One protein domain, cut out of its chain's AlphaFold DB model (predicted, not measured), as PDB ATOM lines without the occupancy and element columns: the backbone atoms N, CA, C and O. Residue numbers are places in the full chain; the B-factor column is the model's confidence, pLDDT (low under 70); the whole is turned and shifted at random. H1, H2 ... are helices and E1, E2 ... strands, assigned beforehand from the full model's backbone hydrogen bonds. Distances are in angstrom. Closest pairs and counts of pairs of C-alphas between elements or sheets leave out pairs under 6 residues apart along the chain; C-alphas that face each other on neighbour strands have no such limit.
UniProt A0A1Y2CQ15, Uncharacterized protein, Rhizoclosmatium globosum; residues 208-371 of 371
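What this domain is: This is residues 208 to 371 of the 371 residues of an uncharacterized protein of Rhizoclosmatium globosum (UniProt A0A1Y2CQ15). Eight antiparallel strands close into a barrel, E1 to E8 in chain order round the ring, with E8 back beside E1. The short helices H2 and H3 lie outside it toward one end and H1 turns away beyond H2, while residues 258 to 265 of the long E1 to E2 loop stick out at the other end. The printed part has 164 residues with three named helices and eight named strands, in the order H1 H2 E1 E2 H3 E3 E4 E5 E6 E7 E8, and its class is mixed, helices and strands. It is compact, with a radius of gyration of the C-alphas of 17.5 A, but elongated in outline, spanning 64 by 37 by 28 A.

Where its parts are: Find C-alpha 244 at (204.893, 168.614, 111.166); from there E1, residues 244 to 252, runs 26.0 A. Read on to E2, residues 273 to 280, which bends by 56 degrees at residue 276. E3, residues 303 to 311, is 26.4 A long and E4, residues 316 to 324, 26.8 A. Then come E5, residues 329 to 335, E6, residues 340 to 347, 21.2 A long, E7, residues 352 to 356, and E8, residues 361 to 367, which ends at C-alpha 367, (199.010, 167.537, 115.236). Look back to C-alpha 223 at (190.365, 153.677, 111.495) for H1, residues 223 to 232, 14.0 A long; H2 holds residues 234 to 241 and H3 residues 282 to 286.

How they stand to each other: Start at the barrel's closure, where N 249 of E1 and O 364 of E8 are 3.0 A apart, within hydrogen-bond range. Go round by N 246 and O 276 for E1 and E2, 2.7 A, N 277 and O 309 for E2 and E3, 2.8 A, and N 308 and O 319 for E3 and E4, 2.8 A. E3 to E8 form a meander, each strand the antiparallel neighbour of the one before. H3 is on the barrel, outside it, at a height of 5.6 A; its closest C-alpha pair with E3 is Thr 284 and Leu 304, 5.8 A. H2 and E2 are near each other, with 8 pairs of C-alphas within 10 A. H1 and H2 touch only at the corner, closest at the C-alphas of Gln 230 and Phe 237, 5.5 A, at a steep tilt of 50 degrees. In H3 every O i to N i+4 pair is within hydrogen-bond range; in H1 5 of 6 are, and in H2 2 of 4.

The domain as a whole: The two farthest C-alphas, Ala 260 and Glu 293, are 65.4 A apart. The printed part has no cut; the links E1 to E2 and H3 to E3 are long. The model's pLDDT is under 70 in 56 residues, among them 208 to 229 and 251 to 272.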
ATOM      1  N   ASP A 208     191.285 180.646 113.461       42.00
ATOM      2  CA  ASP A 208     190.284 179.878 112.708       42.00
ATOM      3  C   ASP A 208     189.672 178.682 113.490       42.00
ATOM      4  O   ASP A 208     189.064 177.786 112.907       42.00
ATOM      5  N   GLY A 209     189.788 178.666 114.824       40.94
ATOM      6  CA  GLY A 209     188.749 178.129 115.720       40.94
ATOM      7  C   GLY A 209     188.533 176.612 115.862       40.94
ATOM      8  O   GLY A 209     187.620 176.226 116.588       40.94
ATOM      9  N   ALA A 210     189.329 175.726 115.259       37.38
ATOM     10  CA  ALA A 210     189.265 174.291 115.574       37.38
ATOM     11  C   ALA A 210     190.628 173.588 115.410       37.38
ATOM     12  O   ALA A 210     191.405 173.964 114.529       37.38
ATOM     13  N   PRO A 211     190.936 172.537 116.203       39.59
ATOM     14  CA  PRO A 211     192.047 171.628 115.942       39.59
ATOM     15  C   PRO A 211     191.763 170.953 114.602       39.59
ATOM     16  O   PRO A 211     190.959 170.033 114.503       39.59
ATOM     17  N   ASN A 212     192.355 171.495 113.541       37.78
ATOM     18  CA  ASN A 212     191.790 171.322 112.208       37.78
ATOM     19  C   ASN A 212     191.973 169.907 111.631       37.78
ATOM     20  O   ASN A 212     191.346 169.594 110.627       37.78
ATOM     21  N   LYS A 213     192.809 169.040 112.226       44.12
ATOM     22  CA  LYS A 213     192.960 167.635 111.811       44.12
ATOM     23  C   LYS A 213     193.426 166.785 112.994       44.12
ATOM     24  O   LYS A 213     194.522 166.989 113.505       44.12
ATOM     25  N   VAL A 214     192.618 165.812 113.404       43.62
ATOM     26  CA  VAL A 214     193.111 164.650 114.160       43.62
ATOM     27  C   VAL A 214     194.230 163.981 113.333       43.62
ATOM     28  O   VAL A 214     194.226 164.110 112.107       43.62
ATOM     29  N   LEU A 215     195.193 163.269 113.945       46.69
ATOM     30  CA  LEU A 215     196.166 162.455 113.170       46.69
ATOM     31  C   LEU A 215     195.445 161.529 112.173       46.69
ATOM     32  O   LEU A 215     195.936 161.246 111.083       46.69
ATOM     33  N   PHE A 216     194.244 161.130 112.571       39.66
ATOM     34  CA  PHE A 216     193.206 160.477 111.808       39.66
ATOM     35  C   PHE A 216     192.258 161.471 111.084       39.66
ATOM     36  O   PHE A 216     191.524 162.226 111.719       39.66
ATOM     37  N   ASP A 217     192.204 161.438 109.747       46.59
ATOM     38  CA  ASP A 217     191.236 162.204 108.934       46.59
ATOM     39  C   ASP A 217     190.045 161.301 108.557       46.59
ATOM     40  O   ASP A 217     190.033 160.691 107.489       46.59
ATOM     41  N   SER A 218     189.060 161.195 109.459       35.94
ATOM     42  CA  SER A 218     187.842 160.367 109.321       35.94
ATOM     43  C   SER A 218     187.131 160.470 107.951       35.94
ATOM     44  O   SER A 218     186.755 159.435 107.398       35.94
ATOM     45  N   PRO A 219     186.993 161.666 107.336       38.75
ATOM     46  CA  PRO A 219     186.469 161.801 105.974       38.75
ATOM     47  C   PRO A 219     187.291 161.134 104.859       38.75
ATOM     48  O   PRO A 219     186.752 160.910 103.776       38.75
ATOM     49  N   LYS A 220     188.592 160.891 105.062       45.44
ATOM     50  CA  LYS A 220     189.521 160.434 104.010       45.44
ATOM     51  C   LYS A 220     190.126 159.058 104.259       45.44
ATOM     52  O   LYS A 220     190.591 158.433 103.309       45.44
ATOM     53  N   LEU A 221     190.165 158.612 105.508       45.41
ATOM     54  CA  LEU A 221     190.821 157.378 105.910       45.41
ATOM     55  C   LEU A 221     190.054 156.777 107.089       45.41
ATOM     56  O   LEU A 221     189.848 157.465 108.083       45.41
ATOM     57  N   SER A 222     189.616 155.519 106.990       49.41
ATOM     58  CA  SER A 222     188.936 154.845 108.105       49.41
ATOM     59  C   SER A 222     189.935 154.374 109.170       49.41
ATOM     60  O   SER A 222     191.130 154.241 108.906       49.41
ATOM     61  N   LEU A 223     189.481 154.131 110.408       49.16
ATOM     62  CA  LEU A 223     190.365 153.677 111.495       49.16
ATOM     63  C   LEU A 223     190.959 152.292 111.188       49.16
ATOM     64  O   LEU A 223     192.075 151.974 111.605       49.16
ATOM     65  N   ARG A 224     190.228 151.470 110.426       51.69
ATOM     66  CA  ARG A 224     190.754 150.225 109.874       51.69
ATOM     67  C   ARG A 224     191.842 150.500 108.864       51.69
ATOM     68  O   ARG A 224     192.896 149.907 109.009       51.69
ATOM     69  N   ASP A 225     191.632 151.405 107.916       55.25
ATOM     70  CA  ASP A 225     192.665 151.738 106.933       55.25
ATOM     71  C   ASP A 225     193.902 152.328 107.616       55.25
ATOM     72  O   ASP A 225     195.015 151.998 107.239       55.25
ATOM     73  N   TRP A 226     193.739 153.114 108.682       60.88
ATOM     74  CA  TRP A 226     194.847 153.600 109.509       60.88
ATOM     75  C   TRP A 226     195.644 152.463 110.166       60.88
ATOM     76  O   TRP A 226     196.868 152.417 110.060       60.88
ATOM     77  N   ASN A 227     194.962 151.522 110.826       62.62
ATOM     78  CA  ASN A 227     195.622 150.372 111.451       62.62
ATOM     79  C   ASN A 227     196.186 149.388 110.412       62.62
ATOM     80  O   ASN A 227     197.232 148.788 110.641       62.62
ATOM     81  N   GLN A 228     195.517 149.240 109.271       64.88
ATOM     82  CA  GLN A 228     195.925 148.370 108.177       64.88
ATOM     83  C   GLN A 228     197.125 148.960 107.432       64.88
ATOM     84  O   GLN A 228     198.037 148.219 107.098       64.88
ATOM     85  N   LEU A 229     197.207 150.286 107.276       68.19
ATOM     86  CA  LEU A 229     198.383 150.971 106.730       68.19
ATOM     87  C   LEU A 229     199.647 150.683 107.545       68.19
ATOM     88  O   LEU A 229     200.715 150.550 106.959       68.19
ATOM     89  N   GLN A 230     199.539 150.541 108.870       72.25
ATOM     90  CA  GLN A 230     200.678 150.142 109.704       72.25
ATOM     91  C   GLN A 230     201.193 148.736 109.340       72.25
ATOM     92  O   GLN A 230     202.391 148.481 109.449       72.25
ATOM     93  N   VAL A 231     200.303 147.826 108.935       74.19
ATOM     94  CA  VAL A 231     200.636 146.435 108.591       74.19
ATOM     95  C   VAL A 231     201.098 146.318 107.140       74.19
ATOM     96  O   VAL A 231     202.097 145.658 106.869       74.19
ATOM     97  N   ASP A 232     200.382 146.966 106.226       76.75
ATOM     98  CA  ASP A 232     200.597 146.855 104.785       76.75
ATOM     99  C   ASP A 232     201.836 147.633 104.332       76.75
ATOM    100  O   ASP A 232     202.563 147.181 103.450       76.75
ATOM    101  N   ASP A 233     202.080 148.800 104.935       81.25
ATOM    102  CA  ASP A 233     203.203 149.671 104.594       81.25
ATOM    103  C   ASP A 233     203.685 150.455 105.833       81.25
ATOM    104  O   ASP A 233     203.434 151.662 105.970       81.25
ATOM    105  N   PRO A 234     204.398 149.783 106.762       81.75
ATOM    106  CA  PRO A 234     204.891 150.416 107.982       81.75
ATOM    107  C   PRO A 234     205.796 151.615 107.677       81.75
ATOM    108  O   PRO A 234     205.744 152.619 108.387       81.75
ATOM    109  N   HIS A 235     206.576 151.563 106.595       84.62
ATOM    110  CA  HIS A 235     207.461 152.660 106.215       84.62
ATOM    111  C   HIS A 235     206.660 153.913 105.882       84.62
ATOM    112  O   HIS A 235     206.927 154.975 106.442       84.62
ATOM    113  N   LYS A 236     205.634 153.798 105.036       81.81
ATOM    114  CA  LYS A 236     204.770 154.928 104.689       81.81
ATOM    115  C   LYS A 236     203.960 155.429 105.879       81.81
ATOM    116  O   LYS A 236     203.858 156.643 106.057       81.81
ATOM    117  N   PHE A 237     203.413 154.526 106.693       84.19
ATOM    118  CA  PHE A 237     202.654 154.890 107.889       84.19
ATOM    119  C   PHE A 237     203.494 155.754 108.836       84.19
ATOM    120  O   PHE A 237     203.126 156.884 109.161       84.19
ATOM    121  N   TRP A 238     204.666 155.254 109.233       87.81
ATOM    122  CA  TRP A 238     205.515 155.938 110.201       87.81
ATOM    123  C   TRP A 238     206.183 157.183 109.615       87.81
ATOM    124  O   TRP A 238     206.235 158.210 110.287       87.81
ATOM    125  N   LYS A 239     206.601 157.173 108.343       87.38
ATOM    126  CA  LYS A 239     207.245 158.325 107.686       87.38
ATOM    127  C   LYS A 239     206.458 159.630 107.833       87.38
ATOM    128  O   LYS A 239     207.067 160.679 108.033       87.38
ATOM    129  N   HIS A 240     205.128 159.581 107.782       84.25
ATOM    130  CA  HIS A 240     204.274 160.775 107.816       84.25
ATOM    131  C   HIS A 240     203.703 161.122 109.197       84.25
ATOM    132  O   HIS A 240     203.079 162.176 109.358       84.25
ATOM    133  N   LEU A 241     203.910 160.261 110.193       85.38
ATOM    134  CA  LEU A 241     203.194 160.349 111.457       85.38
ATOM    135  C   LEU A 241     203.670 161.532 112.311       85.38
ATOM    136  O   LEU A 241     202.880 162.427 112.619       85.38
ATOM    137  N   ILE A 242     204.969 161.585 112.621       91.25
ATOM    138  CA  ILE A 242     205.555 162.614 113.496       91.25
ATOM    139  C   ILE A 242     205.839 163.954 112.809       91.25
ATOM    140  O   ILE A 242     205.468 164.968 113.393       91.25
ATOM    141  N   PRO A 243     206.416 164.026 111.596       92.31
ATOM    142  CA  PRO A 243     206.832 165.301 111.025       92.31
ATOM    143  C   PRO A 243     205.678 166.292 110.870       92.31
ATOM    144  O   PRO A 243     204.643 165.945 110.294       92.31
ATOM    145  N   GLY A 244     205.848 167.522 111.354       89.44
ATOM    146  CA  GLY A 244     204.893 168.614 111.166       89.44
ATOM    147  C   GLY A 244     204.682 169.476 112.406       89.44
ATOM    148  O   GLY A 244     205.430 169.393 113.378       89.44
ATOM    149  N   LYS A 245     203.644 170.315 112.349       87.62
ATOM    150  CA  LYS A 245     203.226 171.181 113.454       87.62
ATOM    151  C   LYS A 245     202.371 170.396 114.443       87.62
ATOM    152  O   LYS A 245     201.455 169.673 114.060       87.62
ATOM    153  N   TRP A 246     202.652 170.579 115.715       88.50
ATOM    154  CA  TRP A 246     201.970 170.006 116.855       88.50
ATOM    155  C   TRP A 246     201.622 171.119 117.827       88.50
ATOM    156  O   TRP A 246     202.181 172.213 117.824       88.50
ATOM    157  N   THR A 247     200.669 170.819 118.681       83.75
ATOM    158  CA  THR A 247     200.397 171.598 119.872       83.75
ATOM    159  C   THR A 247     200.004 170.624 120.964       83.75
ATOM    160  O   THR A 247     199.793 169.433 120.719       83.75
ATOM    161  N   GLY A 248     199.976 171.094 122.192       78.06
ATOM    162  CA  GLY A 248     199.713 170.224 123.309       78.06
ATOM    163  C   GLY A 248     199.489 170.994 124.576       78.06
ATOM    164  O   GLY A 248     199.581 172.214 124.607       78.06
ATOM    165  N   PHE A 249     199.239 170.266 125.640       72.94
ATOM    166  CA  PHE A 249     199.192 170.815 126.978       72.94
ATOM    167  C   PHE A 249     199.568 169.738 127.975       72.94
ATOM    168  O   PHE A 249     199.647 168.549 127.640       72.94
ATOM    169  N   TYR A 250     199.774 170.170 129.205       72.75
ATOM    170  CA  TYR A 250     199.948 169.287 130.329       72.75
ATOM    171  C   TYR A 250     199.157 169.822 131.519       72.75
ATOM    172  O   TYR A 250     199.003 171.027 131.701       72.75
ATOM    173  N   ALA A 251     198.600 168.895 132.285       64.00
ATOM    174  CA  ALA A 251     197.976 169.156 133.565       64.00
ATOM    175  C   ALA A 251     198.961 168.716 134.647       64.00
ATOM    176  O   ALA A 251     199.443 167.578 134.612       64.00
ATOM    177  N   ASP A 252     199.285 169.622 135.566       60.59
ATOM    178  CA  ASP A 252     200.078 169.307 136.749       60.59
ATOM    179  C   ASP A 252     199.133 168.835 137.855       60.59
ATOM    180  O   ASP A 252     198.272 169.572 138.335       60.59
ATOM    181  N   TYR A 253     199.278 167.570 138.233       50.62
ATOM    182  CA  TYR A 253     198.486 166.950 139.283       50.62
ATOM    183  C   TYR A 253     199.101 167.154 140.666       50.62
ATOM    184  O   TYR A 253     198.431 166.895 141.655       50.62
ATOM    185  N   ARG A 254     200.316 167.701 140.793       46.78
ATOM    186  CA  ARG A 254     200.927 168.011 142.104       46.78
ATOM    187  C   ARG A 254     200.229 169.157 142.841       46.78
ATOM    188  O   ARG A 254     200.619 169.527 143.948       46.78
ATOM    189  N   ILE A 255     199.197 169.732 142.239       41.00
ATOM    190  CA  ILE A 255     198.477 170.891 142.731       41.00
ATOM    191  C   ILE A 255     197.339 170.428 143.656       41.00
ATOM    192  O   ILE A 255     196.174 170.342 143.275       41.00
ATOM    193  N   GLY A 256     197.683 170.146 144.912       39.44
ATOM    194  CA  GLY A 256     196.731 170.003 146.017       39.44
ATOM    195  C   GLY A 256     196.118 171.339 146.458       39.44
ATOM    196  O   GLY A 256     196.139 171.640 147.647       39.44
ATOM    197  N   LEU A 257     195.626 172.162 145.524       38.00
ATOM    198  CA  LEU A 257     195.048 173.472 145.848       38.00
ATOM    199  C   LEU A 257     193.575 173.355 146.243       38.00
ATOM    200  O   LEU A 257     192.785 172.607 145.653       38.00
ATOM    201  N   ASP A 258     193.216 174.128 147.263       39.81
ATOM    202  CA  ASP A 258     191.846 174.264 147.736       39.81
ATOM    203  C   ASP A 258     191.003 175.000 146.680       39.81
ATOM    204  O   ASP A 258     191.490 175.879 145.969       39.81
ATOM    205  N   ARG A 259     189.704 174.689 146.593       41.34
ATOM    206  CA  ARG A 259     188.759 175.287 145.627       41.34
ATOM    207  C   ARG A 259     188.712 176.825 145.734       41.34
ATOM    208  O   ARG A 259     188.295 177.489 144.793       41.34
ATOM    209  N   ALA A 260     189.138 177.376 146.873       43.50
ATOM    210  CA  ALA A 260     189.235 178.807 147.157       43.50
ATOM    211  C   ALA A 260     190.504 179.494 146.603       43.50
ATOM    212  O   ALA A 260     190.526 180.718 146.499       43.50
ATOM    213  N   GLU A 261     191.541 178.741 146.231       38.19
ATOM    214  CA  GLU A 261     192.806 179.267 145.683       38.19
ATOM    215  C   GLU A 261     192.783 179.383 144.145       38.19
ATOM    216  O   GLU A 261     193.713 179.907 143.537       38.19
ATOM    217  N   PHE A 262     191.665 178.995 143.523       45.75
ATOM    218  CA  PHE A 262     191.336 179.117 142.095       45.75
ATOM    219  C   PHE A 262     191.044 180.555 141.631       45.75
ATOM    220  O   PHE A 262     190.220 180.784 140.746       45.75
ATOM    221  N   ASN A 263     191.696 181.549 142.227       38.69
ATOM    222  CA  ASN A 263     191.579 182.930 141.781       38.69
ATOM    223  C   ASN A 263     192.680 183.229 140.763       38.69
ATOM    224  O   ASN A 263     193.831 183.360 141.159       38.69
ATOM    225  N   GLU A 264     192.296 183.322 139.483       41.69
ATOM    226  CA  GLU A 264     192.959 183.948 138.311       41.69
ATOM    227  C   GLU A 264     194.457 183.671 138.016       41.69
ATOM    228  O   GLU A 264     194.911 183.982 136.918       41.69
ATOM    229  N   LEU A 265     195.236 183.074 138.922       35.41
ATOM    230  CA  LEU A 265     196.706 183.073 138.898       35.41
ATOM    231  C   LEU A 265     197.343 181.697 138.659       35.41
ATOM    232  O   LEU A 265     198.519 181.648 138.313       35.41
ATOM    233  N   PHE A 266     196.598 180.598 138.813       37.38
ATOM    234  CA  PHE A 266     197.098 179.238 138.581       37.38
ATOM    235  C   PHE A 266     196.083 178.424 137.768       37.38
ATOM    236  O   PHE A 266     195.165 177.832 138.345       37.38
ATOM    237  N   PRO A 267     196.178 178.413 136.427       47.75
ATOM    238  CA  PRO A 267     195.344 177.536 135.621       47.75
ATOM    239  C   PRO A 267     195.707 176.062 135.893       47.75
ATOM    240  O   PRO A 267     196.872 175.705 136.004       47.75
ATOM    241  N   ILE A 268     194.689 175.192 135.985       45.62
ATOM    242  CA  ILE A 268     194.794 173.718 136.172       45.62
ATOM    243  C   ILE A 268     195.704 173.063 135.123       45.62
ATOM    244  O   ILE A 268     196.246 171.974 135.305       45.62
ATOM    245  N   CYS A 269     195.801 173.721 133.979       50.47
ATOM    246  CA  CYS A 269     196.639 173.354 132.865       50.47
ATOM    247  C   CYS A 269     197.632 174.491 132.688       50.47
ATOM    248  O   CYS A 269     197.209 175.635 132.509       50.47
ATOM    249  N   ASP A 270     198.923 174.173 132.696       53.50
ATOM    250  CA  ASP A 270     199.902 175.123 132.193       53.50
ATOM    251  C   ASP A 270     199.552 175.476 130.745       53.50
ATOM    252  O   ASP A 270     198.906 174.696 130.024       53.50
ATOM    253  N   GLY A 271     199.945 176.679 130.324       56.59
ATOM    254  CA  GLY A 271     199.645 177.152 128.983       56.59
ATOM    255  C   GLY A 271     200.071 176.153 127.910       56.59
ATOM    256  O   GLY A 271     201.021 175.381 128.091       56.59
ATOM    257  N   PRO A 272     199.372 176.152 126.766       69.44
ATOM    258  CA  PRO A 272     199.610 175.162 125.735       69.44
ATOM    259  C   PRO A 272     201.064 175.204 125.249       69.44
ATOM    260  O   PRO A 272     201.665 176.271 125.101       69.44
ATOM    261  N   MET A 273     201.604 174.028 124.930       81.31
ATOM    262  CA  MET A 273     202.761 173.894 124.056       81.31
ATOM    263  C   MET A 273     202.349 174.410 122.674       81.31
ATOM    264  O   MET A 273     201.550 173.785 121.973       81.31
ATOM    265  N   ARG A 274     202.854 175.583 122.309       82.19
ATOM    266  CA  ARG A 274     202.580 176.293 121.058       82.19
ATOM    267  C   ARG A 274     203.765 176.155 120.117       82.19
ATOM    268  O   ARG A 274     204.889 175.905 120.555       82.19
ATOM    269  N   ASP A 275     203.479 176.315 118.829       85.94
ATOM    270  CA  ASP A 275     204.476 176.316 117.755       85.94
ATOM    271  C   ASP A 275     205.411 175.096 117.779       85.94
ATOM    272  O   ASP A 275     206.546 175.169 117.322       85.94
ATOM    273  N   LEU A 276     204.941 173.964 118.322       90.81
ATOM    274  CA  LEU A 276     205.749 172.762 118.445       90.81
ATOM    275  C   LEU A 276     205.935 172.156 117.056       90.81
ATOM    276  O   LEU A 276     204.976 171.706 116.440       90.81
ATOM    277  N   VAL A 277     207.160 172.104 116.560       94.06
ATOM    278  CA  VAL A 277     207.486 171.421 115.308       94.06
ATOM    279  C   VAL A 277     208.261 170.167 115.652       94.06
ATOM    280  O   VAL A 277     209.324 170.242 116.260       94.06
ATOM    281  N   LEU A 278     207.718 169.010 115.276       95.19
ATOM    282  CA  LEU A 278     208.392 167.724 115.430       95.19
ATOM    283  C   LEU A 278     208.876 167.236 114.070       95.19
ATOM    284  O   LEU A 278     208.216 167.448 113.051       95.19
ATOM    285  N   ASP A 279     210.005 166.542 114.062       96.31
ATOM    286  CA  ASP A 279     210.565 165.901 112.881       96.31
ATOM    287  C   ASP A 279     211.368 164.656 113.270       96.31
ATOM    288  O   ASP A 279     211.821 164.498 114.404       96.31
ATOM    289  N   TRP A 280     211.550 163.751 112.318       96.62
ATOM    290  CA  TRP A 280     212.402 162.584 112.483       96.62
ATOM    291  C   TRP A 280     213.883 162.982 112.528       96.62
ATOM    292  O   TRP A 280     214.323 163.868 111.785       96.62
ATOM    293  N   THR A 281     214.672 162.292 113.356       96.75
ATOM    294  CA  THR A 281     216.137 162.430 113.334       96.75
ATOM    295  C   THR A 281     216.703 162.007 111.979       96.75
ATOM    296  O   THR A 281     216.063 161.260 111.236       96.75
ATOM    297  N   THR A 282     217.927 162.437 111.658       94.31
ATOM    298  CA  THR A 282     218.639 161.996 110.444       94.31
ATOM    299  C   THR A 282     218.690 160.471 110.340       94.31
ATOM    300  O   THR A 282     218.298 159.925 109.316       94.31
ATOM    301  N   GLU A 283     219.058 159.793 111.431       92.00
ATOM    302  CA  GLU A 283     219.085 158.325 111.524       92.00
ATOM    303  C   GLU A 283     217.727 157.697 111.173       92.00
ATOM    304  O   GLU A 283     217.636 156.771 110.370       92.00
ATOM    305  N   THR A 284     216.639 158.244 111.716       93.88
ATOM    306  CA  THR A 284     215.290 157.726 111.453       93.88
ATOM    307  C   THR A 284     214.853 157.994 110.010       93.88
ATOM    308  O   THR A 284     214.185 157.165 109.399       93.88
ATOM    309  N   LYS A 285     215.246 159.134 109.429       93.06
ATOM    310  CA  LYS A 285     214.958 159.462 108.023       93.06
ATOM    311  C   LYS A 285     215.675 158.531 107.054       93.06
ATOM    312  O   LYS A 285     215.076 158.158 106.049       93.06
ATOM    313  N   GLU A 286     216.913 158.148 107.357       90.38
ATOM    314  CA  GLU A 286     217.681 157.178 106.571       90.38
ATOM    315  C   GLU A 286     216.974 155.817 106.519       90.38
ATOM    316  O   GLU A 286     216.886 155.212 105.451       90.38
ATOM    317  N   ALA A 287     216.340 155.396 107.619       88.25
ATOM    318  CA  ALA A 287     215.544 154.169 107.655       88.25
ATOM    319  C   ALA A 287     214.294 154.193 106.746       88.25
ATOM    320  O   ALA A 287     213.750 153.140 106.428       88.25
ATOM    321  N   PHE A 288     213.838 155.369 106.292       88.62
ATOM    322  CA  PHE A 288     212.716 155.507 105.350       88.62
ATOM    323  C   PHE A 288     213.151 155.694 103.887       88.62
ATOM    324  O   PHE A 288     212.310 156.014 103.036       88.62
ATOM    325  N   VAL A 289     214.448 155.580 103.582       86.25
ATOM    326  CA  VAL A 289     214.957 155.741 102.216       86.25
ATOM    327  C   VAL A 289     214.625 154.499 101.390       86.25
ATOM    328  O   VAL A 289     214.968 153.369 101.742       86.25
ATOM    329  N   THR A 290     213.973 154.738 100.257       82.81
ATOM    330  CA  THR A 290     213.697 153.732  99.233       82.81
ATOM    331  C   THR A 290     214.646 153.899  98.053       82.81
ATOM    332  O   THR A 290     215.110 155.007  97.775       82.81
ATOM    333  N   ASP A 291     214.897 152.819  97.322       80.81
ATOM    334  CA  ASP A 291     215.569 152.889  96.029       80.81
ATOM    335  C   ASP A 291     214.668 153.489  94.928       80.81
ATOM    336  O   ASP A 291     213.544 153.943  95.170       80.81
ATOM    337  N   SER A 292     215.174 153.510  93.691       79.19
ATOM    338  CA  SER A 292     214.449 154.010  92.517       79.19
ATOM    339  C   SER A 292     213.216 153.183  92.138       79.19
ATOM    340  O   SER A 292     212.391 153.663  91.363       79.19
ATOM    341  N   GLU A 293     213.096 151.959  92.651       80.88
ATOM    342  CA  GLU A 293     211.966 151.056  92.424       80.88
ATOM    343  C   GLU A 293     210.946 151.114  93.578       80.88
ATOM    344  O   GLU A 293     209.889 150.488  93.504       80.88
ATOM    345  N   GLY A 294     211.219 151.912  94.618       77.06
ATOM    346  CA  GLY A 294     210.365 152.051  95.797       77.06
ATOM    347  C   GLY A 294     210.590 150.966  96.852       77.06
ATOM    348  O   GLY A 294     209.781 150.841  97.770       77.06
ATOM    349  N   VAL A 295     211.670 150.188  96.745       77.81
ATOM    350  CA  VAL A 295     212.030 149.155  97.720       77.81
ATOM    351  C   VAL A 295     212.788 149.795  98.879       77.81
ATOM    352  O   VAL A 295     213.712 150.583  98.675       77.81
ATOM    353  N   ASN A 296     212.405 149.464 100.113       78.00
ATOM    354  CA  ASN A 296     213.092 149.956 101.306       78.00
ATOM    355  C   ASN A 296     214.512 149.386 101.375       78.00
ATOM    356  O   ASN A 296     214.709 148.174 101.298       78.00
ATOM    357  N   LEU A 297     215.498 150.269 101.540       76.44
ATOM    358  CA  LEU A 297     216.914 149.892 101.576       76.44
ATOM    359  C   LEU A 297     217.364 149.356 102.940       76.44
ATOM    360  O   LEU A 297     218.445 148.776 103.055       76.44
ATOM    361  N   HIS A 298     216.542 149.554 103.969       77.94
ATOM    362  CA  HIS A 298     216.857 149.240 105.353       77.94
ATOM    363  C   HIS A 298     215.745 148.408 105.990       77.94
ATOM    364  O   HIS A 298     214.578 148.490 105.610       77.94
ATOM    365  N   GLU A 299     216.124 147.589 106.969       82.00
ATOM    366  CA  GLU A 299     215.156 146.923 107.832       82.00
ATOM    367  C   GLU A 299     214.416 147.968 108.674       82.00
ATOM    368  O   GLU A 299     215.012 148.946 109.133       82.00
ATOM    369  N   PHE A 300     213.113 147.761 108.873       83.88
ATOM    370  CA  PHE A 300     212.303 148.707 109.625       83.88
ATOM    371  C   PHE A 300     212.743 148.736 111.099       83.88
ATOM    372  O   PHE A 300     212.716 147.688 111.750       83.88
ATOM    373  N   PRO A 301     213.121 149.901 111.660       88.25
ATOM    374  CA  PRO A 301     213.611 149.971 113.028       88.25
ATOM    375  C   PRO A 301     212.538 149.548 114.031       88.25
ATOM    376  O   PRO A 301     211.373 149.923 113.908       88.25
ATOM    377  N   SER A 302     212.940 148.863 115.104       90.75
ATOM    378  CA  SER A 302     212.055 148.641 116.256       90.75
ATOM    379  C   SER A 302     211.780 149.930 117.043       90.75
ATOM    380  O   SER A 302     210.790 150.016 117.768       90.75
ATOM    381  N   THR A 303     212.661 150.926 116.903       95.19
ATOM    382  CA  THR A 303     212.595 152.212 117.597       95.19
ATOM    383  C   THR A 303     212.851 153.344 116.610       95.19
ATOM    384  O   THR A 303     213.852 153.321 115.900       95.19
ATOM    385  N   LEU A 304     211.980 154.351 116.602       96.06
ATOM    386  CA  LEU A 304     212.121 155.563 115.789       96.06
ATOM    387  C   LEU A 304     212.426 156.758 116.691       96.06
ATOM    388  O   LEU A 304     211.847 156.860 117.772       96.06
ATOM    389  N   TYR A 305     213.287 157.670 116.251       97.56
ATOM    390  CA  TYR A 305     213.723 158.828 117.033       97.56
ATOM    391  C   TYR A 305     213.283 160.133 116.382       97.56
ATOM    392  O   TYR A 305     213.398 160.318 115.170       97.56
ATOM    393  N   PHE A 306     212.815 161.069 117.200       97.69
ATOM    394  CA  PHE A 306     212.357 162.376 116.751       97.69
ATOM    395  C   PHE A 306     212.941 163.497 117.600       97.69
ATOM    396  O   PHE A 306     213.348 163.305 118.747       97.69
ATOM    397  N   THR A 307     212.963 164.683 117.016       98.00
ATOM    398  CA  THR A 307     213.373 165.924 117.662       98.00
ATOM    399  C   THR A 307     212.366 167.012 117.353       98.00
ATOM    400  O   THR A 307     211.589 166.895 116.406       98.00
ATOM    401  N   GLY A 308     212.391 168.086 118.124       96.88
ATOM    402  CA  GLY A 308     211.564 169.240 117.845       96.88
ATOM    403  C   GLY A 308     211.898 170.440 118.701       96.88
ATOM    404  O   GLY A 308     212.774 170.391 119.563       96.88
ATOM    405  N   GLU A 309     211.162 171.508 118.458       96.94
ATOM    406  CA  GLU A 309     211.251 172.766 119.189       96.94
ATOM    407  C   GLU A 309     209.865 173.389 119.287       96.94
ATOM    408  O   GLU A 309     209.014 173.152 118.431       96.94
ATOM    409  N   GLY A 310     209.623 174.144 120.350       94.00
ATOM    410  CA  GLY A 310     208.361 174.833 120.569       94.00
ATOM    411  C   GLY A 310     208.475 175.849 121.694       94.00
ATOM    412  O   GLY A 310     209.562 176.115 122.211       94.00
ATOM    413  N   LYS A 311     207.341 176.422 122.088       89.00
ATOM    414  CA  LYS A 311     207.277 177.423 123.153       89.00
ATOM    415  C   LYS A 311     206.028 177.254 123.998       89.00
ATOM    416  O   LYS A 311     204.953 176.968 123.484       89.00
ATOM    417  N   ASP A 312     206.140 177.479 125.297       82.88
ATOM    418  CA  ASP A 312     204.984 177.608 126.186       82.88
ATOM    419  C   ASP A 312     205.067 178.898 127.010       82.88
ATOM    420  O   ASP A 312     205.706 179.864 126.586       82.88
ATOM    421  N   ASP A 313     204.327 178.974 128.115       75.81
ATOM    422  CA  ASP A 313     204.307 180.157 128.981       75.81
ATOM    423  C   ASP A 313     205.623 180.352 129.747       75.81
ATOM    424  O   ASP A 313     205.899 181.461 130.203       75.81
ATOM    425  N   VAL A 314     206.456 179.311 129.855       78.81
ATOM    426  CA  VAL A 314     207.744 179.399 130.540       78.81
ATOM    427  C   VAL A 314     208.799 179.977 129.606       78.81
ATOM    428  O   VAL A 314     209.369 181.031 129.894       78.81
ATOM    429  N   ASN A 315     209.088 179.288 128.497       85.44
ATOM    430  CA  ASN A 315     210.006 179.766 127.463       85.44
ATOM    431  C   ASN A 315     209.984 178.864 126.214       85.44
ATOM    432  O   ASN A 315     209.191 177.927 126.103       85.44
ATOM    433  N   GLU A 316     210.887 179.146 125.280       93.69
ATOM    434  CA  GLU A 316     211.301 178.213 124.234       93.69
ATOM    435  C   GLU A 316     211.911 176.944 124.844       93.69
ATOM    436  O   GLU A 316     212.667 176.997 125.821       93.69
ATOM    437  N   PHE A 317     211.575 175.802 124.253       94.56
ATOM    438  CA  PHE A 317     212.057 174.490 124.659       94.56
ATOM    439  C   PHE A 317     212.393 173.635 123.436       94.56
ATOM    440  O   PHE A 317     211.810 173.790 122.362       94.56
ATOM    441  N   SER A 318     213.299 172.680 123.621       97.19
ATOM    442  CA  SER A 318     213.566 171.611 122.663       97.19
ATOM    443  C   SER A 318     212.917 170.306 123.114       97.19
ATOM    444  O   SER A 318     212.623 170.093 124.294       97.19
ATOM    445  N   VAL A 319     212.669 169.420 122.154       96.56
ATOM    446  CA  VAL A 319     212.159 168.071 122.379       96.56
ATOM    447  C   VAL A 319     213.109 167.070 121.747       96.56
ATOM    448  O   VAL A 319     213.508 167.216 120.593       96.56
ATOM    449  N   THR A 320     213.431 166.013 122.483       97.62
ATOM    450  CA  THR A 320     214.073 164.813 121.939       97.62
ATOM    451  C   THR A 320     213.292 163.598 122.400       97.62
ATOM    452  O   THR A 320     212.925 163.497 123.569       97.62
ATOM    453  N   GLY A 321     212.982 162.673 121.499       97.06
ATOM    454  CA  GLY A 321     212.117 161.557 121.842       97.06
ATOM    455  C   GLY A 321     212.308 160.327 120.983       97.06
ATOM    456  O   GLY A 321     213.030 160.322 119.986       97.06
ATOM    457  N   ARG A 322     211.654 159.253 121.413       97.06
ATOM    458  CA  ARG A 322     211.644 157.965 120.732       97.06
ATOM    459  C   ARG A 322     210.293 157.284 120.836       97.06
ATOM    460  O   ARG A 322     209.558 157.494 121.805       97.06
ATOM    461  N   ILE A 323     210.014 156.433 119.858       95.69
ATOM    462  CA  ILE A 323     208.803 155.624 119.777       95.69
ATOM    463  C   ILE A 323     209.204 154.167 119.604       95.69
ATOM    464  O   ILE A 323     209.896 153.831 118.645       95.69
ATOM    465  N   ASP A 324     208.760 153.317 120.523       92.12
ATOM    466  CA  ASP A 324     208.784 151.865 120.350       92.12
ATOM    467  C   ASP A 324     207.645 151.481 119.399       92.12
ATOM    468  O   ASP A 324     206.463 151.667 119.699       92.12
ATOM    469  N   VAL A 325     208.008 150.990 118.216       89.12
ATOM    470  CA  VAL A 325     207.075 150.722 117.116       89.12
ATOM    471  C   VAL A 325     206.062 149.638 117.483       89.12
ATOM    472  O   VAL A 325     204.907 149.709 117.056       89.12
ATOM    473  N   ALA A 326     206.467 148.641 118.275       83.56
ATOM    474  CA  ALA A 326     205.651 147.461 118.543       83.56
ATOM    475  C   ALA A 326     204.431 147.786 119.414       83.56
ATOM    476  O   ALA A 326     203.356 147.220 119.229       83.56
ATOM    477  N   ASN A 327     204.596 148.705 120.364       79.19
ATOM    478  CA  ASN A 327     203.574 149.060 121.352       79.19
ATOM    479  C   ASN A 327     203.176 150.544 121.311       79.19
ATOM    480  O   ASN A 327     202.321 150.964 122.088       79.19
ATOM    481  N   ARG A 328     203.770 151.326 120.400       82.19
ATOM    482  CA  ARG A 328     203.549 152.769 120.232       82.19
ATOM    483  C   ARG A 328     203.896 153.578 121.486       82.19
ATOM    484  O   ARG A 328     203.394 154.690 121.655       82.19
ATOM    485  N   ASN A 329     204.729 153.040 122.377       86.38
ATOM    486  CA  ASN A 329     205.158 153.754 123.570       86.38
ATOM    487  C   ASN A 329     206.096 154.886 123.175       86.38
ATOM    488  O   ASN A 329     207.076 154.682 122.462       86.38
ATOM    489  N   VAL A 330     205.805 156.074 123.687       90.44
ATOM    490  CA  VAL A 330     206.565 157.292 123.438       90.44
ATOM    491  C   VAL A 330     207.288 157.686 124.712       90.44
ATOM    492  O   VAL A 330     206.691 157.750 125.788       90.44
ATOM    493  N   LEU A 331     208.577 157.971 124.585       93.38
ATOM    494  CA  LEU A 331     209.382 158.589 125.629       93.38
ATOM    495  C   LEU A 331     210.033 159.827 125.035       93.38
ATOM    496  O   LEU A 331     210.715 159.705 124.019       93.38
ATOM    497  N   PHE A 332     209.843 160.991 125.645       94.31
ATOM    498  CA  PHE A 332     210.529 162.202 125.206       94.31
ATOM    499  C   PHE A 332     210.925 163.099 126.371       94.31
ATOM    500  O   PHE A 332     210.292 163.097 127.424       94.31
ATOM    501  N   SER A 333     211.983 163.867 126.162       93.81
ATOM    502  CA  SER A 333     212.433 164.931 127.046       93.81
ATOM    503  C   SER A 333     212.032 166.268 126.444       93.81
ATOM    504  O   SER A 333     212.231 166.487 125.249       93.81
ATOM    505  N   LYS A 334     211.482 167.153 127.273       93.00
ATOM    506  CA  LYS A 334     211.281 168.571 126.974       93.00
ATOM    507  C   LYS A 334     212.312 169.358 127.767       93.00
ATOM    508  O   LYS A 334     212.300 169.290 128.996       93.00
ATOM    509  N   GLU A 335     213.185 170.084 127.092       94.12
ATOM    510  CA  GLU A 335     214.324 170.753 127.716       94.12
ATOM    511  C   GLU A 335     214.277 172.256 127.460       94.12
ATOM    512  O   GLU A 335     214.189 172.717 126.326       94.12
ATOM    513  N   TYR A 336     214.350 173.022 128.540       91.50
ATOM    514  CA  TYR A 336     214.660 174.443 128.517       91.50
ATOM    515  C   TYR A 336     216.165 174.621 128.727       91.50
ATOM    516  O   TYR A 336     216.874 173.696 129.120       91.50
ATOM    517  N   ALA A 337     216.659 175.847 128.567       89.50
ATOM    518  CA  ALA A 337     218.072 176.159 128.784       89.50
ATOM    519  C   ALA A 337     218.602 175.789 130.190       89.50
ATOM    520  O   ALA A 337     219.809 175.644 130.368       89.50
ATOM    521  N   THR A 338     217.728 175.676 131.196       82.44
ATOM    522  CA  THR A 338     218.113 175.528 132.611       82.44
ATOM    523  C   THR A 338     217.557 174.287 133.307       82.44
ATOM    524  O   THR A 338     218.088 173.899 134.346       82.44
ATOM    525  N   PHE A 339     216.510 173.659 132.777       87.88
ATOM    526  CA  PHE A 339     215.880 172.466 133.348       87.88
ATOM    527  C   PHE A 339     215.095 171.718 132.269       87.88
ATOM    528  O   PHE A 339     214.840 172.252 131.193       87.88
ATOM    529  N   GLY A 340     214.673 170.493 132.562       86.12
ATOM    530  CA  GLY A 340     213.876 169.700 131.638       86.12
ATOM    531  C   GLY A 340     213.003 168.683 132.352       86.12
ATOM    532  O   GLY A 340     213.187 168.396 133.534       86.12
ATOM    533  N   TRP A 341     212.050 168.144 131.606       86.44
ATOM    534  CA  TRP A 341     211.074 167.174 132.083       86.44
ATOM    535  C   TRP A 341     211.037 165.968 131.153       86.44
ATOM    536  O   TRP A 341     211.120 166.114 129.932       86.44
ATOM    537  N   GLN A 342     210.871 164.781 131.732       87.75
ATOM    538  CA  GLN A 342     210.642 163.554 130.979       87.75
ATOM    539  C   GLN A 342     209.151 163.237 130.900       87.75
ATOM    540  O   GLN A 342     208.416 163.336 131.885       87.75
ATOM    541  N   TYR A 343     208.739 162.813 129.713       88.69
ATOM    542  CA  TYR A 343     207.375 162.482 129.348       88.69
ATOM    543  C   TYR A 343     207.326 161.037 128.871       88.69
ATOM    544  O   TYR A 343     208.163 160.585 128.084       88.69
ATOM    545  N   LYS A 344     206.313 160.311 129.339       86.19
ATOM    546  CA  LYS A 344     206.043 158.926 128.969       86.19
ATOM    547  C   LYS A 344     204.590 158.781 128.555       86.19
ATOM    548  O   LYS A 344     203.694 158.972 129.369       86.19
ATOM    549  N   GLY A 345     204.355 158.379 127.317       84.69
ATOM    550  CA  GLY A 345     203.007 158.214 126.791       84.69
ATOM    551  C   GLY A 345     202.880 157.114 125.758       84.69
ATOM    552  O   GLY A 345     203.764 156.275 125.591       84.69
ATOM    553  N   THR A 346     201.757 157.142 125.060       80.62
ATOM    554  CA  THR A 346     201.442 156.256 123.948       80.62
ATOM    555  C   THR A 346     200.927 157.095 122.787       80.62
ATOM    556  O   THR A 346     200.143 158.026 122.978       80.62
ATOM    557  N   LEU A 347     201.385 156.762 121.584       80.50
ATOM    558  CA  LEU A 347     200.891 157.335 120.343       80.50
ATOM    559  C   LEU A 347     199.632 156.583 119.902       80.50
ATOM    560  O   LEU A 347     199.647 155.362 119.722       80.50
ATOM    561  N   ASN A 348     198.544 157.320 119.730       69.25
ATOM    562  CA  ASN A 348     197.250 156.811 119.294       69.25
ATOM    563  C   ASN A 348     196.723 157.625 118.097       69.25
ATOM    564  O   ASN A 348     197.412 158.486 117.554       69.25
ATOM    565  N   GLU A 349     195.502 157.333 117.663       63.12
ATOM    566  CA  GLU A 349     194.816 157.986 116.544       63.12
ATOM    567  C   GLU A 349     194.544 159.488 116.753       63.12
ATOM    568  O   GLU A 349     194.233 160.204 115.800       63.12
ATOM    569  N   PHE A 350     194.688 159.983 117.983       62.72
ATOM    570  CA  PHE A 350     194.463 161.381 118.338       62.72
ATOM    571  C   PHE A 350     195.749 162.182 118.495       62.72
ATOM    572  O   PHE A 350     195.756 163.389 118.259       62.72
ATOM    573  N   GLY A 351     196.830 161.526 118.905       75.94
ATOM    574  CA  GLY A 351     198.039 162.211 119.318       75.94
ATOM    575  C   GLY A 351     198.925 161.368 120.224       75.94
ATOM    576  O   GLY A 351     198.829 160.143 120.267       75.94
ATOM    577  N   ILE A 352     199.795 162.044 120.967       82.56
ATOM    578  CA  ILE A 352     200.632 161.440 122.003       82.56
ATOM    579  C   ILE A 352     200.034 161.821 123.347       82.56
ATOM    580  O   ILE A 352     199.999 162.999 123.690       82.56
ATOM    581  N   ALA A 353     199.596 160.833 124.117       77.06
ATOM    582  CA  ALA A 353     199.003 161.062 125.426       77.06
ATOM    583  C   ALA A 353     199.727 160.249 126.494       77.06
ATOM    584  O   ALA A 353     200.087 159.092 126.262       77.06
ATOM    585  N   GLY A 354     199.933 160.827 127.672       74.44
ATOM    586  CA  GLY A 354     200.696 160.152 128.711       74.44
ATOM    587  C   GLY A 354     200.854 160.952 129.986       74.44
ATOM    588  O   GLY A 354     200.077 161.859 130.260       74.44
ATOM    589  N   VAL A 355     201.878 160.592 130.750       69.25
ATOM    590  CA  VAL A 355     202.259 161.209 132.020       69.25
ATOM    591  C   VAL A 355     203.621 161.891 131.921       69.25
ATOM    592  O   VAL A 355     204.431 161.546 131.057       69.25
ATOM    593  N   TRP A 356     203.890 162.841 132.806       72.31
ATOM    594  CA  TRP A 356     205.177 163.532 132.891       72.31
ATOM    595  C   TRP A 356     205.683 163.594 134.329       72.31
ATOM    596  O   TRP A 356     204.904 163.415 135.264       72.31
ATOM    597  N   GLY A 357     206.994 163.816 134.485       65.69
ATOM    598  CA  GLY A 357     207.628 164.001 135.794       65.69
ATOM    599  C   GLY A 357     207.383 162.826 136.738       65.69
ATOM    600  O   GLY A 357     206.873 163.051 137.819       65.69
ATOM    601  N   GLU A 358     207.658 161.606 136.261       65.44
ATOM    602  CA  GLU A 358     207.420 160.309 136.931       65.44
ATOM    603  C   GLU A 358     205.936 159.957 137.225       65.44
ATOM    604  O   GLU A 358     205.612 158.816 137.551       65.44
ATOM    605  N   GLY A 359     204.998 160.856 136.920       56.78
ATOM    606  CA  GLY A 359     203.567 160.707 137.214       56.78
ATOM    607  C   GLY A 359     202.962 161.942 137.882       56.78
ATOM    608  O   GLY A 359     201.746 161.991 138.046       56.78
ATOM    609  N   ALA A 360     203.784 162.962 138.145       55.19
ATOM    610  CA  ALA A 360     203.403 164.314 138.554       55.19
ATOM    611  C   ALA A 360     202.247 164.951 137.766       55.19
ATOM    612  O   ALA A 360     201.586 165.860 138.262       55.19
ATOM    613  N   GLY A 361     201.992 164.516 136.534       61.62
ATOM    614  CA  GLY A 361     200.870 165.021 135.766       61.62
ATOM    615  C   GLY A 361     200.622 164.260 134.477       61.62
ATOM    616  O   GLY A 361     201.285 163.265 134.177       61.62
ATOM    617  N   MET A 362     199.672 164.748 133.686       70.75
ATOM    618  CA  MET A 362     199.349 164.205 132.367       70.75
ATOM    619  C   MET A 362     199.597 165.204 131.256       70.75
ATOM    620  O   MET A 362     199.595 166.407 131.479       70.75
ATOM    621  N   PHE A 363     199.789 164.700 130.044       75.25
ATOM    622  CA  PHE A 363     199.932 165.525 128.858       75.25
ATOM    623  C   PHE A 363     199.195 164.923 127.664       75.25
ATOM    624  O   PHE A 363     198.975 163.708 127.582       75.25
ATOM    625  N   LEU A 364     198.871 165.794 126.715       76.62
ATOM    626  CA  LEU A 364     198.383 165.429 125.395       76.62
ATOM    627  C   LEU A 364     199.024 166.348 124.356       76.62
ATOM    628  O   LEU A 364     198.933 167.568 124.473       76.62
ATOM    629  N   LEU A 365     199.632 165.755 123.332       82.12
ATOM    630  CA  LEU A 365     200.095 166.427 122.120       82.12
ATOM    631  C   LEU A 365     199.248 165.960 120.941       82.12
ATOM    632  O   LEU A 365     199.033 164.760 120.791       82.12
ATOM    633  N   TRP A 366     198.834 166.866 120.066       78.44
ATOM    634  CA  TRP A 366     198.149 166.542 118.818       78.44
ATOM    635  C   TRP A 366     198.699 167.375 117.664       78.44
ATOM    636  O   TRP A 366     199.292 168.439 117.856       78.44
ATOM    637  N   LYS A 367     198.520 166.873 116.443       78.56
ATOM    638  CA  LYS A 367     199.010 167.537 115.236       78.56
ATOM    639  C   LYS A 367     198.095 168.711 114.886       78.56
ATOM    640  O   LYS A 367     196.874 168.578 114.871       78.56
ATOM    641  N   VAL A 368     198.683 169.861 114.595       71.75
ATOM    642  CA  VAL A 368     197.980 171.004 114.006       71.75
ATOM    643  C   VAL A 368     198.080 170.797 112.501       71.75
ATOM    644  O   VAL A 368     199.181 170.582 112.000       71.75
ATOM    645  N   GLY A 369     196.937 170.729 111.809       58.31
ATOM    646  CA  GLY A 369     196.843 170.243 110.428       58.31
ATOM    647  C   GLY A 369     197.971 170.725 109.505       58.31
ATOM    648  O   GLY A 369     198.429 171.857 109.604       58.31
ATOM    649  N   SER A 370     198.422 169.845 108.608       48.28
ATOM    650  CA  SER A 370     199.466 170.183 107.639       48.28
ATOM    651  C   SER A 370     198.970 171.270 106.680       48.28
ATOM    652  O   SER A 370     197.893 171.092 106.084       48.28
ATOM    653  N   ASP A 371     199.758 172.335 106.541       44.94
ATOM    654  CA  ASP A 371     199.757 173.191 105.349       44.94
ATOM    655  C   ASP A 371     200.135 172.373 104.104       44.94
ATOM    656  O   ASP A 371     200.982 171.452 104.238       44.94
TER     657      ASP A 371